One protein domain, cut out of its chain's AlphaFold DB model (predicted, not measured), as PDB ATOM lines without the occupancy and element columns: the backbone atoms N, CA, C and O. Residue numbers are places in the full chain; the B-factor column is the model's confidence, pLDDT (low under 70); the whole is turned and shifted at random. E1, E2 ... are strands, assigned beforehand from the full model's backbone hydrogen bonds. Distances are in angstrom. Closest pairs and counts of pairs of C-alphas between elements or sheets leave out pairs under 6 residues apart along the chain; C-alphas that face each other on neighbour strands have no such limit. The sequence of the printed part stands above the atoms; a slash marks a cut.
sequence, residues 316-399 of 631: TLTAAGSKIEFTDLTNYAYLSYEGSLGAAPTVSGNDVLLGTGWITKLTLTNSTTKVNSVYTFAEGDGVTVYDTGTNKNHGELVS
ATOM      1  N   THR A 316     169.942 131.923 130.642       78.38
ATOM      2  CA  THR A 316     169.075 131.735 131.810       78.38
ATOM      3  C   THR A 316     169.312 130.340 132.386       78.38
ATOM      4  O   THR A 316     169.096 129.342 131.696       78.38
ATOM      5  N   LEU A 317     169.744 130.281 133.643       82.69
ATOM      6  CA  LEU A 317     170.052 129.081 134.416       82.69
ATOM      7  C   LEU A 317     168.900 128.807 135.381       82.69
ATOM      8  O   LEU A 317     168.697 129.542 136.349       82.69
ATOM      9  N   THR A 318     168.119 127.761 135.121       79.38
ATOM     10  CA  THR A 318     166.946 127.441 135.957       79.38
ATOM     11  C   THR A 318     167.155 126.245 136.889       79.38
ATOM     12  O   THR A 318     166.354 126.039 137.800       79.38
ATOM     13  N   ALA A 319     168.250 125.495 136.730       80.06
ATOM     14  CA  ALA A 319     168.576 124.342 137.561       80.06
ATOM     15  C   ALA A 319     169.538 124.717 138.699       80.06
ATOM     16  O   ALA A 319     170.539 125.403 138.499       80.06
ATOM     17  N   ALA A 320     169.254 124.231 139.909       76.19
ATOM     18  CA  ALA A 320     170.224 124.277 140.994       76.19
ATOM     19  C   ALA A 320     171.410 123.359 140.650       76.19
ATOM     20  O   ALA A 320     171.205 122.196 140.302       76.19
ATOM     21  N   GLY A 321     172.635 123.877 140.755       81.75
ATOM     22  CA  GLY A 321     173.851 123.126 140.434       81.75
ATOM     23  C   GLY A 321     174.308 123.225 138.977       81.75
ATOM     24  O   GLY A 321     175.168 122.443 138.579       81.75
ATOM     25  N   SER A 322     173.775 124.170 138.190       89.06
ATOM     26  CA  SER A 322     174.389 124.522 136.907       89.06
ATOM     27  C   SER A 322     175.848 124.916 137.115       89.06
ATOM     28  O   SER A 322     176.178 125.641 138.054       89.06
ATOM     29  N   LYS A 323     176.735 124.431 136.253       92.19
ATOM     30  CA  LYS A 323     178.168 124.697 136.363       92.19
ATOM     31  C   LYS A 323     178.825 124.749 134.999       92.19
ATOM     32  O   LYS A 323     178.266 124.239 134.035       92.19
ATOM     33  N   ILE A 324     180.005 125.349 134.939       89.81
ATOM     34  CA  ILE A 324     180.892 125.258 133.782       89.81
ATOM     35  C   ILE A 324     182.082 124.409 134.200       89.81
ATOM     36  O   ILE A 324     182.799 124.787 135.125       89.81
ATOM     37  N   GLU A 325     182.257 123.264 133.557       92.25
ATOM     38  CA  GLU A 325     183.410 122.391 133.747       92.25
ATOM     39  C   GLU A 325     184.540 122.842 132.822       92.25
ATOM     40  O   GLU A 325     184.335 123.023 131.623       92.25
ATOM     41  N   PHE A 326     185.736 123.031 133.365       89.75
ATOM     42  CA  PHE A 326     186.934 123.366 132.600       89.75
ATOM     43  C   PHE A 326     187.930 122.211 132.628       89.75
ATOM     44  O   PHE A 326     187.908 121.361 133.517       89.75
ATOM     45  N   THR A 327     188.865 122.197 131.677       86.25
ATOM     46  CA  THR A 327     189.943 121.192 131.689       86.25
ATOM     47  C   THR A 327     190.907 121.430 132.856       86.25
ATOM     48  O   THR A 327     191.329 120.480 133.516       86.25
ATOM     49  N   ASP A 328     191.236 122.696 133.135       85.00
ATOM     50  CA  ASP A 328     192.117 123.085 134.234       85.00
ATOM     51  C   ASP A 328     191.793 124.505 134.732       85.00
ATOM     52  O   ASP A 328     191.873 125.475 133.974       85.00
ATOM     53  N   LEU A 329     191.449 124.638 136.017       87.38
ATOM     54  CA  LEU A 329     191.352 125.931 136.711       87.38
ATOM     55  C   LEU A 329     192.468 126.136 137.740       87.38
ATOM     56  O   LEU A 329     192.381 127.027 138.592       87.38
ATOM     57  N   THR A 330     193.546 125.355 137.671       84.25
ATOM     58  CA  THR A 330     194.685 125.497 138.575       84.25
ATOM     59  C   THR A 330     195.228 126.919 138.480       84.25
ATOM     60  O   THR A 330     195.615 127.415 137.420       84.25
ATOM     61  N   ASN A 331     195.275 127.582 139.633       84.94
ATOM     62  CA  ASN A 331     195.643 128.984 139.812       84.94
ATOM     63  C   ASN A 331     194.580 130.028 139.438       84.94
ATOM     64  O   ASN A 331     194.913 131.198 139.545       84.94
ATOM     65  N   TYR A 332     193.333 129.724 139.079       86.50
ATOM     66  CA  TYR A 332     192.287 130.759 138.962       86.50
ATOM     67  C   TYR A 332     191.650 131.025 140.327       86.50
ATOM     68  O   TYR A 332     191.002 130.154 140.896       86.50
ATOM     69  N   ALA A 333     191.866 132.222 140.883       77.00
ATOM     70  CA  ALA A 333     191.411 132.553 142.243       77.00
ATOM     71  C   ALA A 333     190.451 133.743 142.307       77.00
ATOM     72  O   ALA A 333     189.873 133.995 143.362       77.00
ATOM     73  N   TYR A 334     190.286 134.482 141.208       84.19
ATOM     74  CA  TYR A 334     189.378 135.621 141.161       84.19
ATOM     75  C   TYR A 334     188.364 135.422 140.049       84.19
ATOM     76  O   TYR A 334     188.711 134.998 138.948       84.19
ATOM     77  N   LEU A 335     187.115 135.730 140.370       91.25
ATOM     78  CA  LEU A 335     185.973 135.570 139.494       91.25
ATOM     79  C   LEU A 335     185.162 136.862 139.533       91.25
ATOM     80  O   LEU A 335     184.858 137.375 140.610       91.25
ATOM     81  N   SER A 336     184.788 137.366 138.365       91.62
ATOM     82  CA  SER A 336     183.755 138.387 138.215       91.62
ATOM     83  C   SER A 336     182.758 137.955 137.146       91.62
ATOM     84  O   SER A 336     183.050 137.102 136.311       91.62
ATOM     85  N   TYR A 337     181.546 138.496 137.197       91.12
ATOM     86  CA  TYR A 337     180.497 138.160 136.244       91.12
ATOM     87  C   TYR A 337     179.576 139.355 136.006       91.12
ATOM     88  O   TYR A 337     179.427 140.221 136.868       91.12
ATOM     89  N   GLU A 338     178.949 139.374 134.836       86.00
ATOM     90  CA  GLU A 338     177.858 140.282 134.494       86.00
ATOM     91  C   GLU A 338     176.588 139.430 134.391       86.00
ATOM     92  O   GLU A 338     176.525 138.479 133.607       86.00
ATOM     93  N   GLY A 339     175.612 139.689 135.261       85.44
ATOM     94  CA  GLY A 339     174.458 138.812 135.439       85.44
ATOM     95  C   GLY A 339     173.625 139.136 136.677       85.44
ATOM     96  O   GLY A 339     174.051 139.898 137.543       85.44
ATOM     97  N   SER A 340     172.467 138.488 136.804       88.81
ATOM     98  CA  SER A 340     171.698 138.403 138.049       88.81
ATOM     99  C   SER A 340     171.496 136.937 138.413       88.81
ATOM    100  O   SER A 340     170.544 136.297 137.966       88.81
ATOM    101  N   LEU A 341     172.394 136.417 139.249       87.75
ATOM    102  CA  LEU A 341     172.337 135.060 139.783       87.75
ATOM    103  C   LEU A 341     171.878 135.090 141.246       87.75
ATOM    104  O   LEU A 341     172.268 135.972 142.007       87.75
ATOM    105  N   GLY A 342     171.075 134.110 141.656       87.38
ATOM    106  CA  GLY A 342     170.586 133.933 143.025       87.38
ATOM    107  C   GLY A 342     171.692 133.599 144.027       87.38
ATOM    108  O   GLY A 342     171.507 133.779 145.227       87.38
ATOM    109  N   ALA A 343     172.853 133.160 143.538       91.12
ATOM    110  CA  ALA A 343     174.097 133.073 144.286       91.12
ATOM    111  C   ALA A 343     175.260 133.479 143.373       91.12
ATOM    112  O   ALA A 343     175.251 133.156 142.181       91.12
ATOM    113  N   ALA A 344     176.251 134.178 143.929       91.81
ATOM    114  CA  ALA A 344     177.465 134.523 143.196       91.81
ATOM    115  C   ALA A 344     178.200 133.240 142.756       91.81
ATOM    116  O   ALA A 344     178.259 132.290 143.546       91.81
ATOM    117  N   PRO A 345     178.768 133.188 141.537       93.25
ATOM    118  CA  PRO A 345     179.522 132.029 141.095       93.25
ATOM    119  C   PRO A 345     180.731 131.749 141.984       93.25
ATOM    120  O   PRO A 345     181.369 132.670 142.497       93.25
ATOM    121  N   THR A 346     181.074 130.473 142.129       93.56
ATOM    122  CA  THR A 346     182.235 130.035 142.917       93.56
ATOM    123  C   THR A 346     183.067 129.029 142.138       93.56
ATOM    124  O   THR A 346     182.525 128.220 141.390       93.56
ATOM    125  N   VAL A 347     184.388 129.081 142.308       91.94
ATOM    126  CA  VAL A 347     185.311 128.095 141.731       91.94
ATOM    127  C   VAL A 347     185.447 126.929 142.709       91.94
ATOM    128  O   VAL A 347     185.777 127.139 143.878       91.94
ATOM    129  N   SER A 348     185.196 125.707 142.246       91.06
ATOM    130  CA  SER A 348     185.294 124.474 143.028       91.06
ATOM    131  C   SER A 348     186.017 123.400 142.217       91.06
ATOM    132  O   SER A 348     185.412 122.698 141.410       91.06
ATOM    133  N   GLY A 349     187.324 123.255 142.441       91.50
ATOM    134  CA  GLY A 349     188.161 122.397 141.601       91.50
ATOM    135  C   GLY A 349     188.243 122.961 140.184       91.50
ATOM    136  O   GLY A 349     188.600 124.124 140.017       91.50
ATOM    137  N   ASN A 350     187.879 122.149 139.191       93.00
ATOM    138  CA  ASN A 350     187.819 122.551 137.784       93.00
ATOM    139  C   ASN A 350     186.452 123.114 137.364       93.00
ATOM    140  O   ASN A 350     186.253 123.431 136.193       93.00
ATOM    141  N   ASP A 351     185.529 123.271 138.311       93.06
ATOM    142  CA  ASP A 351     184.176 123.730 138.030       93.06
ATOM    143  C   ASP A 351     183.999 125.187 138.458       93.06
ATOM    144  O   ASP A 351     184.436 125.598 139.536       93.06
ATOM    145  N   VAL A 352     183.258 125.952 137.660       93.06
ATOM    146  CA  VAL A 352     182.608 127.183 138.112       93.06
ATOM    147  C   VAL A 352     181.147 126.872 138.392       93.06
ATOM    148  O   VAL A 352     180.358 126.682 137.469       93.06
ATOM    149  N   LEU A 353     180.780 126.828 139.669       93.19
ATOM    150  CA  LEU A 353     179.405 126.623 140.110       93.19
ATOM    151  C   LEU A 353     178.612 127.916 139.917       93.19
ATOM    152  O   LEU A 353     179.009 128.965 140.429       93.19
ATOM    153  N   LEU A 354     177.490 127.836 139.207       91.19
ATOM    154  CA  LEU A 354     176.603 128.955 138.907       91.19
ATOM    155  C   LEU A 354     175.308 128.846 139.726       91.19
ATOM    156  O   LEU A 354     174.747 127.766 139.914       91.19
ATOM    157  N   GLY A 355     174.814 129.984 140.219       87.94
ATOM    158  CA  GLY A 355     173.475 130.072 140.803       87.94
ATOM    159  C   GLY A 355     172.370 130.004 139.740       87.94
ATOM    160  O   GLY A 355     172.629 130.073 138.541       87.94
ATOM    161  N   THR A 356     171.113 129.925 140.180       89.19
ATOM    162  CA  THR A 356     169.961 130.140 139.288       89.19
ATOM    163  C   THR A 356     169.857 131.614 138.901       89.19
ATOM    164  O   THR A 356     170.272 132.471 139.670       89.19
ATOM    165  N   GLY A 357     169.293 131.953 137.745       87.69
ATOM    166  CA  GLY A 357     169.152 133.339 137.289       87.69
ATOM    167  C   GLY A 357     169.683 133.521 135.878       87.69
ATOM    168  O   GLY A 357     169.480 132.649 135.039       87.69
ATOM    169  N   TRP A 358     170.346 134.637 135.599       85.88
ATOM    170  CA  TRP A 358     170.925 134.894 134.288       85.88
ATOM    171  C   TRP A 358     172.355 135.427 134.346       85.88
ATOM    172  O   TRP A 358     172.715 136.161 135.266       85.88
ATOM    173  N   ILE A 359     173.160 135.070 133.344       84.56
ATOM    174  CA  ILE A 359     174.542 135.529 133.167       84.56
ATOM    175  C   ILE A 359     174.799 135.843 131.689       84.56
ATOM    176  O   ILE A 359     174.344 135.119 130.804       84.56
ATOM    177  N   THR A 360     175.504 136.941 131.424       82.00
ATOM    178  CA  THR A 360     175.907 137.369 130.072       82.00
ATOM    179  C   THR A 360     177.412 137.256 129.866       82.00
ATOM    180  O   THR A 360     177.873 137.058 128.742       82.00
ATOM    181  N   LYS A 361     178.190 137.339 130.951       85.56
ATOM    182  CA  LYS A 361     179.649 137.240 130.911       85.56
ATOM    183  C   LYS A 361     180.208 136.706 132.219       85.56
ATOM    184  O   LYS A 361     179.752 137.085 133.296       85.56
ATOM    185  N   LEU A 362     181.245 135.886 132.116       88.69
ATOM    186  CA  LEU A 362     182.061 135.425 133.231       88.69
ATOM    187  C   LEU A 362     183.525 135.787 132.953       88.69
ATOM    188  O   LEU A 362     183.994 135.695 131.825       88.69
ATOM    189  N   THR A 363     184.263 136.224 133.963       91.25
ATOM    190  CA  THR A 363     185.701 136.483 133.866       91.25
ATOM    191  C   THR A 363     186.417 135.755 134.992       91.25
ATOM    192  O   THR A 363     186.096 135.953 136.162       91.25
ATOM    193  N   LEU A 364     187.387 134.913 134.634       90.88
ATOM    194  CA  LEU A 364     188.261 134.217 135.574       90.88
ATOM    195  C   LEU A 364     189.669 134.800 135.465       90.88
ATOM    196  O   LEU A 364     190.248 134.832 134.382       90.88
ATOM    197  N   THR A 365     190.254 135.224 136.580       88.62
ATOM    198  CA  THR A 365     191.630 135.733 136.614       88.62
ATOM    199  C   THR A 365     192.563 134.709 137.237       88.62
ATOM    200  O   THR A 365     192.395 134.290 138.391       88.62
ATOM    201  N   ASN A 366     193.609 134.363 136.494       88.56
ATOM    202  CA  ASN A 366     194.692 133.540 136.996       88.56
ATOM    203  C   ASN A 366     195.464 134.308 138.089       88.56
ATOM    204  O   ASN A 366     196.020 135.382 137.872       88.56
ATOM    205  N   SER A 367     195.490 133.766 139.296       85.81
ATOM    206  CA  SER A 367     196.134 134.323 140.483       85.81
ATOM    207  C   SER A 367     197.641 134.518 140.336       85.81
ATOM    208  O   SER A 367     198.158 135.476 140.920       85.81
ATOM    209  N   THR A 368     198.304 133.682 139.531       86.12
ATOM    210  CA  THR A 368     199.751 133.708 139.298       86.12
ATOM    211  C   THR A 368     200.105 134.642 138.147       86.12
ATOM    212  O   THR A 368     200.917 135.547 138.324       86.12
ATOM    213  N   THR A 369     199.485 134.464 136.977       84.69
ATOM    214  CA  THR A 369     199.845 135.219 135.761       84.69
ATOM    215  C   THR A 369     199.085 136.533 135.602       84.69
ATOM    216  O   THR A 369     199.479 137.361 134.788       84.69
ATOM    217  N   LYS A 370     197.998 136.735 136.360       85.62
ATOM    218  CA  LYS A 370     197.050 137.860 136.225       85.62
ATOM    219  C   LYS A 370     196.373 137.956 134.852       85.62
ATOM    220  O   LYS A 370     195.763 138.974 134.547       85.62
ATOM    221  N   VAL A 371     196.444 136.897 134.044       78.44
ATOM    222  CA  VAL A 371     195.731 136.802 132.766       78.44
ATOM    223  C   VAL A 371     194.253 136.512 133.030       78.44
ATOM    224  O   VAL A 371     193.925 135.673 133.873       78.44
ATOM    225  N   ASN A 372     193.379 137.211 132.305       82.06
ATOM    226  CA  ASN A 372     191.935 137.018 132.354       82.06
ATOM    227  C   ASN A 372     191.483 136.067 131.239       82.06
ATOM    228  O   ASN A 372     191.759 136.320 130.066       82.06
ATOM    229  N   SER A 373     190.749 135.028 131.620       80.81
ATOM    230  CA  SER A 373     189.829 134.299 130.747       80.81
ATOM    231  C   SER A 373     188.490 135.016 130.736       80.81
ATOM    232  O   SER A 373     187.971 135.347 131.806       80.81
ATOM    233  N   VAL A 374     187.926 135.258 129.555       82.19
ATOM    234  CA  VAL A 374     186.642 135.952 129.407       82.19
ATOM    235  C   VAL A 374     185.685 135.058 128.646       82.19
ATOM    236  O   VAL A 374     185.899 134.741 127.485       82.19
ATOM    237  N   TYR A 375     184.588 134.697 129.286       81.88
ATOM    238  CA  TYR A 375     183.579 133.811 128.735       81.88
ATOM    239  C   TYR A 375     182.332 134.617 128.428       81.88
ATOM    240  O   TYR A 375     181.677 135.135 129.339       81.88
ATOM    241  N   THR A 376     182.018 134.739 127.145       78.25
ATOM    242  CA  THR A 376     180.772 135.330 126.673       78.25
ATOM    243  C   THR A 376     179.809 134.200 126.356       78.25
ATOM    244  O   THR A 376     180.132 133.253 125.648       78.25
ATOM    245  N   PHE A 377     178.589 134.291 126.872       71.50
ATOM    246  CA  PHE A 377     177.560 133.275 126.624       71.50
ATOM    247  C   PHE A 377     176.807 133.533 125.308       71.50
ATOM    248  O   PHE A 377     175.662 133.128 125.136       71.50
ATOM    249  N   ALA A 378     177.456 134.270 124.403       55.91
ATOM    250  CA  ALA A 378     176.889 134.783 123.170       55.91
ATOM    251  C   ALA A 378     177.280 133.979 121.930       55.91
ATOM    252  O   ALA A 378     176.678 134.192 120.881       55.91
ATOM    253  N   GLU A 379     178.252 133.078 122.047       42.44
ATOM    254  CA  GLU A 379     178.811 132.333 120.927       42.44
ATOM    255  C   GLU A 379     178.709 130.832 121.202       42.44
ATOM    256  O   GLU A 379     179.297 130.331 122.158       42.44
ATOM    257  N   GLY A 380     177.962 130.118 120.357       42.81
ATOM    258  CA  GLY A 380     177.899 128.655 120.358       42.81
ATOM    259  C   GLY A 380     176.481 128.097 120.448       42.81
ATOM    260  O   GLY A 380     175.710 128.454 121.333       42.81
ATOM    261  N   ASP A 381     176.141 127.188 119.533       45.28
ATOM    262  CA  ASP A 381     175.106 126.187 119.800       45.28
ATOM    263  C   ASP A 381     175.734 125.078 120.670       45.28
ATOM    264  O   ASP A 381     176.904 124.729 120.487       45.28
ATOM    265  N   GLY A 382     174.974 124.527 121.617       62.59
ATOM    266  CA  GLY A 382     175.422 123.439 122.493       62.59
ATOM    267  C   GLY A 382     175.898 123.852 123.892       62.59
ATOM    268  O   GLY A 382     175.459 124.849 124.459       62.59
ATOM    269  N   VAL A 383     176.729 122.996 124.496       73.06
ATOM    270  CA  VAL A 383     177.160 123.111 125.903       73.06
ATOM    271  C   VAL A 383     178.471 123.867 126.073       73.06
ATOM    272  O   VAL A 383     178.798 124.279 127.177       73.06
ATOM    273  N   THR A 384     179.253 124.049 125.015       75.31
ATOM    274  CA  THR A 384     180.591 124.637 125.123       75.31
ATOM    275  C   THR A 384     180.515 126.150 125.317       75.31
ATOM    276  O   THR A 384     179.888 126.857 124.535       75.31
ATOM    277  N   VAL A 385     181.196 126.650 126.345       75.44
ATOM    278  CA  VAL A 385     181.381 128.069 126.649       75.44
ATOM    279  C   VAL A 385     182.796 128.462 126.241       75.44
ATOM    280  O   VAL A 385     183.783 128.008 126.830       75.44
ATOM    281  N   TYR A 386     182.912 129.310 125.223       75.38
ATOM    282  CA  TYR A 386     184.213 129.666 124.673       75.38
ATOM    283  C   TYR A 386     184.906 130.758 125.493       75.38
ATOM    284  O   TYR A 386     184.313 131.784 125.828       75.38
ATOM    285  N   ASP A 387     186.188 130.546 125.802       77.38
ATOM    286  CA  ASP A 387     187.074 131.617 126.240       77.38
ATOM    287  C   ASP A 387     187.419 132.532 125.060       77.38
ATOM    288  O   ASP A 387     188.069 132.111 124.104       77.38
ATOM    289  N   THR A 388     186.980 133.783 125.143       72.12
ATOM    290  CA  THR A 388     187.330 134.881 124.228       72.12
ATOM    291  C   THR A 388     188.584 135.637 124.686       72.12
ATOM    292  O   THR A 388     189.043 136.565 124.022       72.12
ATOM    293  N   GLY A 389     189.163 135.243 125.823       65.50
ATOM    294  CA  GLY A 389     190.476 135.667 126.288       65.50
ATOM    295  C   GLY A 389     191.630 134.946 125.580       65.50
ATOM    296  O   GLY A 389     191.462 134.114 124.691       65.50
ATOM    297  N   THR A 390     192.860 135.263 125.983       61.38
ATOM    298  CA  THR A 390     194.082 134.854 125.259       61.38
ATOM    299  C   THR A 390     194.557 133.423 125.529       61.38
ATOM    300  O   THR A 390     195.497 132.967 124.880       61.38
ATOM    301  N   ASN A 391     193.954 132.696 126.472       64.75
ATOM    302  CA  ASN A 391     194.498 131.422 126.963       64.75
ATOM    303  C   ASN A 391     193.746 130.164 126.487       64.75
ATOM    304  O   ASN A 391     194.183 129.061 126.812       64.75
ATOM    305  N   LYS A 392     192.680 130.318 125.683       73.25
ATOM    306  CA  LYS A 392     191.923 129.220 125.044       73.25
ATOM    307  C   LYS A 392     191.341 128.185 126.024       73.25
ATOM    308  O   LYS A 392     191.140 127.031 125.651       73.25
ATOM    309  N   ASN A 393     191.081 128.562 127.278       77.12
ATOM    310  CA  ASN A 393     190.573 127.634 128.289       77.12
ATOM    311  C   ASN A 393     189.042 127.525 128.232       77.12
ATOM    312  O   ASN A 393     188.354 128.042 129.108       77.12
ATOM    313  N   HIS A 394     188.503 126.907 127.179       82.31
ATOM    314  CA  HIS A 394     187.058 126.713 127.007       82.31
ATOM    315  C   HIS A 394     186.468 125.823 128.117       82.31
ATOM    316  O   HIS A 394     187.157 124.966 128.671       82.31
ATOM    317  N   GLY A 395     185.189 126.029 128.429       82.00
ATOM    318  CA  GLY A 395     184.453 125.217 129.398       82.00
ATOM    319  C   GLY A 395     183.215 124.558 128.796       82.00
ATOM    320  O   GLY A 395     182.811 124.884 127.684       82.00
ATOM    321  N   GLU A 396     182.586 123.649 129.532       85.12
ATOM    322  CA  GLU A 396     181.326 122.997 129.165       85.12
ATOM    323  C   GLU A 396     180.257 123.243 130.231       85.12
ATOM    324  O   GLU A 396     180.465 123.019 131.420       85.12
ATOM    325  N   LEU A 397     179.090 123.716 129.812       85.31
ATOM    326  CA  LEU A 397     177.937 123.954 130.655       85.31
ATOM    327  C   LEU A 397     177.262 122.619 130.997       85.31
ATOM    328  O   LEU A 397     176.737 121.919 130.132       85.31
ATOM    329  N   VAL A 398     177.226 122.290 132.284       85.19
ATOM    330  CA  VAL A 398     176.659 121.046 132.812       85.19
ATOM    331  C   VAL A 398     175.462 121.351 133.706       85.19
ATOM    332  O   VAL A 398     175.413 122.373 134.395       85.19
ATOM    333  N   SER A 399     174.475 120.448 133.686       78.50
ATOM    334  CA  SER A 399     173.263 120.525 134.515       78.50
ATOM    335  C   SER A 399     172.526 121.861 134.376       78.50
ATOM    336  O   SER A 399     172.136 122.488 135.361       78.50
TER     337      SER A 399
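Overview. This is residues 316 to 399 of the 631 residues of an uncharacterized protein of Gammaproteobacteria bacterium (UniProt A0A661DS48). What shape do these coordinates make? They make a small, loosely closed sandwich of two sheets, with E3, E4, E1 and E7 as one wall and E2, E5 and E6 as the other. E2 comes near E3 along one side, and the long link of residues 377 to 394 covers the other side, between E6 and E7. What is it built of? The 84 printed residues hold seven named strands, E1 to E7 along the chain, and no named helix; the class is all strand, though under half of the residues, 39, are in named elements. How are the sheets ordered, and how large is the whole? The orders are E3 - E4 - E1 - E7 and E2 - E5 - E6, both all antiparallel; the whole is compact, with a radius of gyration of the C-alphas of 11.6 A and spans of 34 by 25 by 20 A.

Arrangement. How is the four-stranded sheet paired? E3, residues 346 to 348, and E4, residues 351 to 353, form a hairpin, with N 348 and O 351 2.8 A apart. E4 is antiparallel to E1, residues 323 to 326, with N 352 and O 324 2.8 A apart; E1 is antiparallel to E7, residues 395 to 398, with N 325 and O 396 2.8 A apart. How is the other sheet paired? E5, residues 357 to 366, is its inner strand: it is antiparallel to E2, residues 332 to 341, with N 340 and O 358 2.8 A apart, and forms a hairpin with E6, residues 372 to 376, with N 375 and O 362 2.8 A apart. Where do the sheets come near or stay apart? The closest C-alphas of E2 and E3 are those of Leu 335 and Thr 346, 7.5 A apart; among the pairs that are apart are E1 and E5, and E6 and E7.

Along the chain. Where does the first strand begin and the last one end? C-alpha 323 of E1 is at (178.168, 124.697, 136.363), and C-alpha 398 of E7 is at (176.659, 121.046, 132.812). Which strands are long? E5 measures 25.5 A from first to last C-alpha and bends by 71 degrees at residue 360; E2 measures 20.4 A and bends by 85 degrees at residue 338. How long are the others? E6 measures 12.6 A, E1 9.6 A, E7 9.5 A, E3 6.3 A and E4 6.0 A.

Size, cuts and confidence. How far does it reach? The two C-alphas farthest apart, those of Thr 318 and Thr 369, are 33.8 A apart, and the printed part has no cut. Which link is long? E6 to E7 is a long link of 18 residues, of which 384 to 385 pair antiparallel with residues 395 to 396 of E7; the other links are tight. Where is confidence low? The model's pLDDT is under 70 at residues 378 to 382 and 389 to 391, with a mean of 82.3 over the printed part.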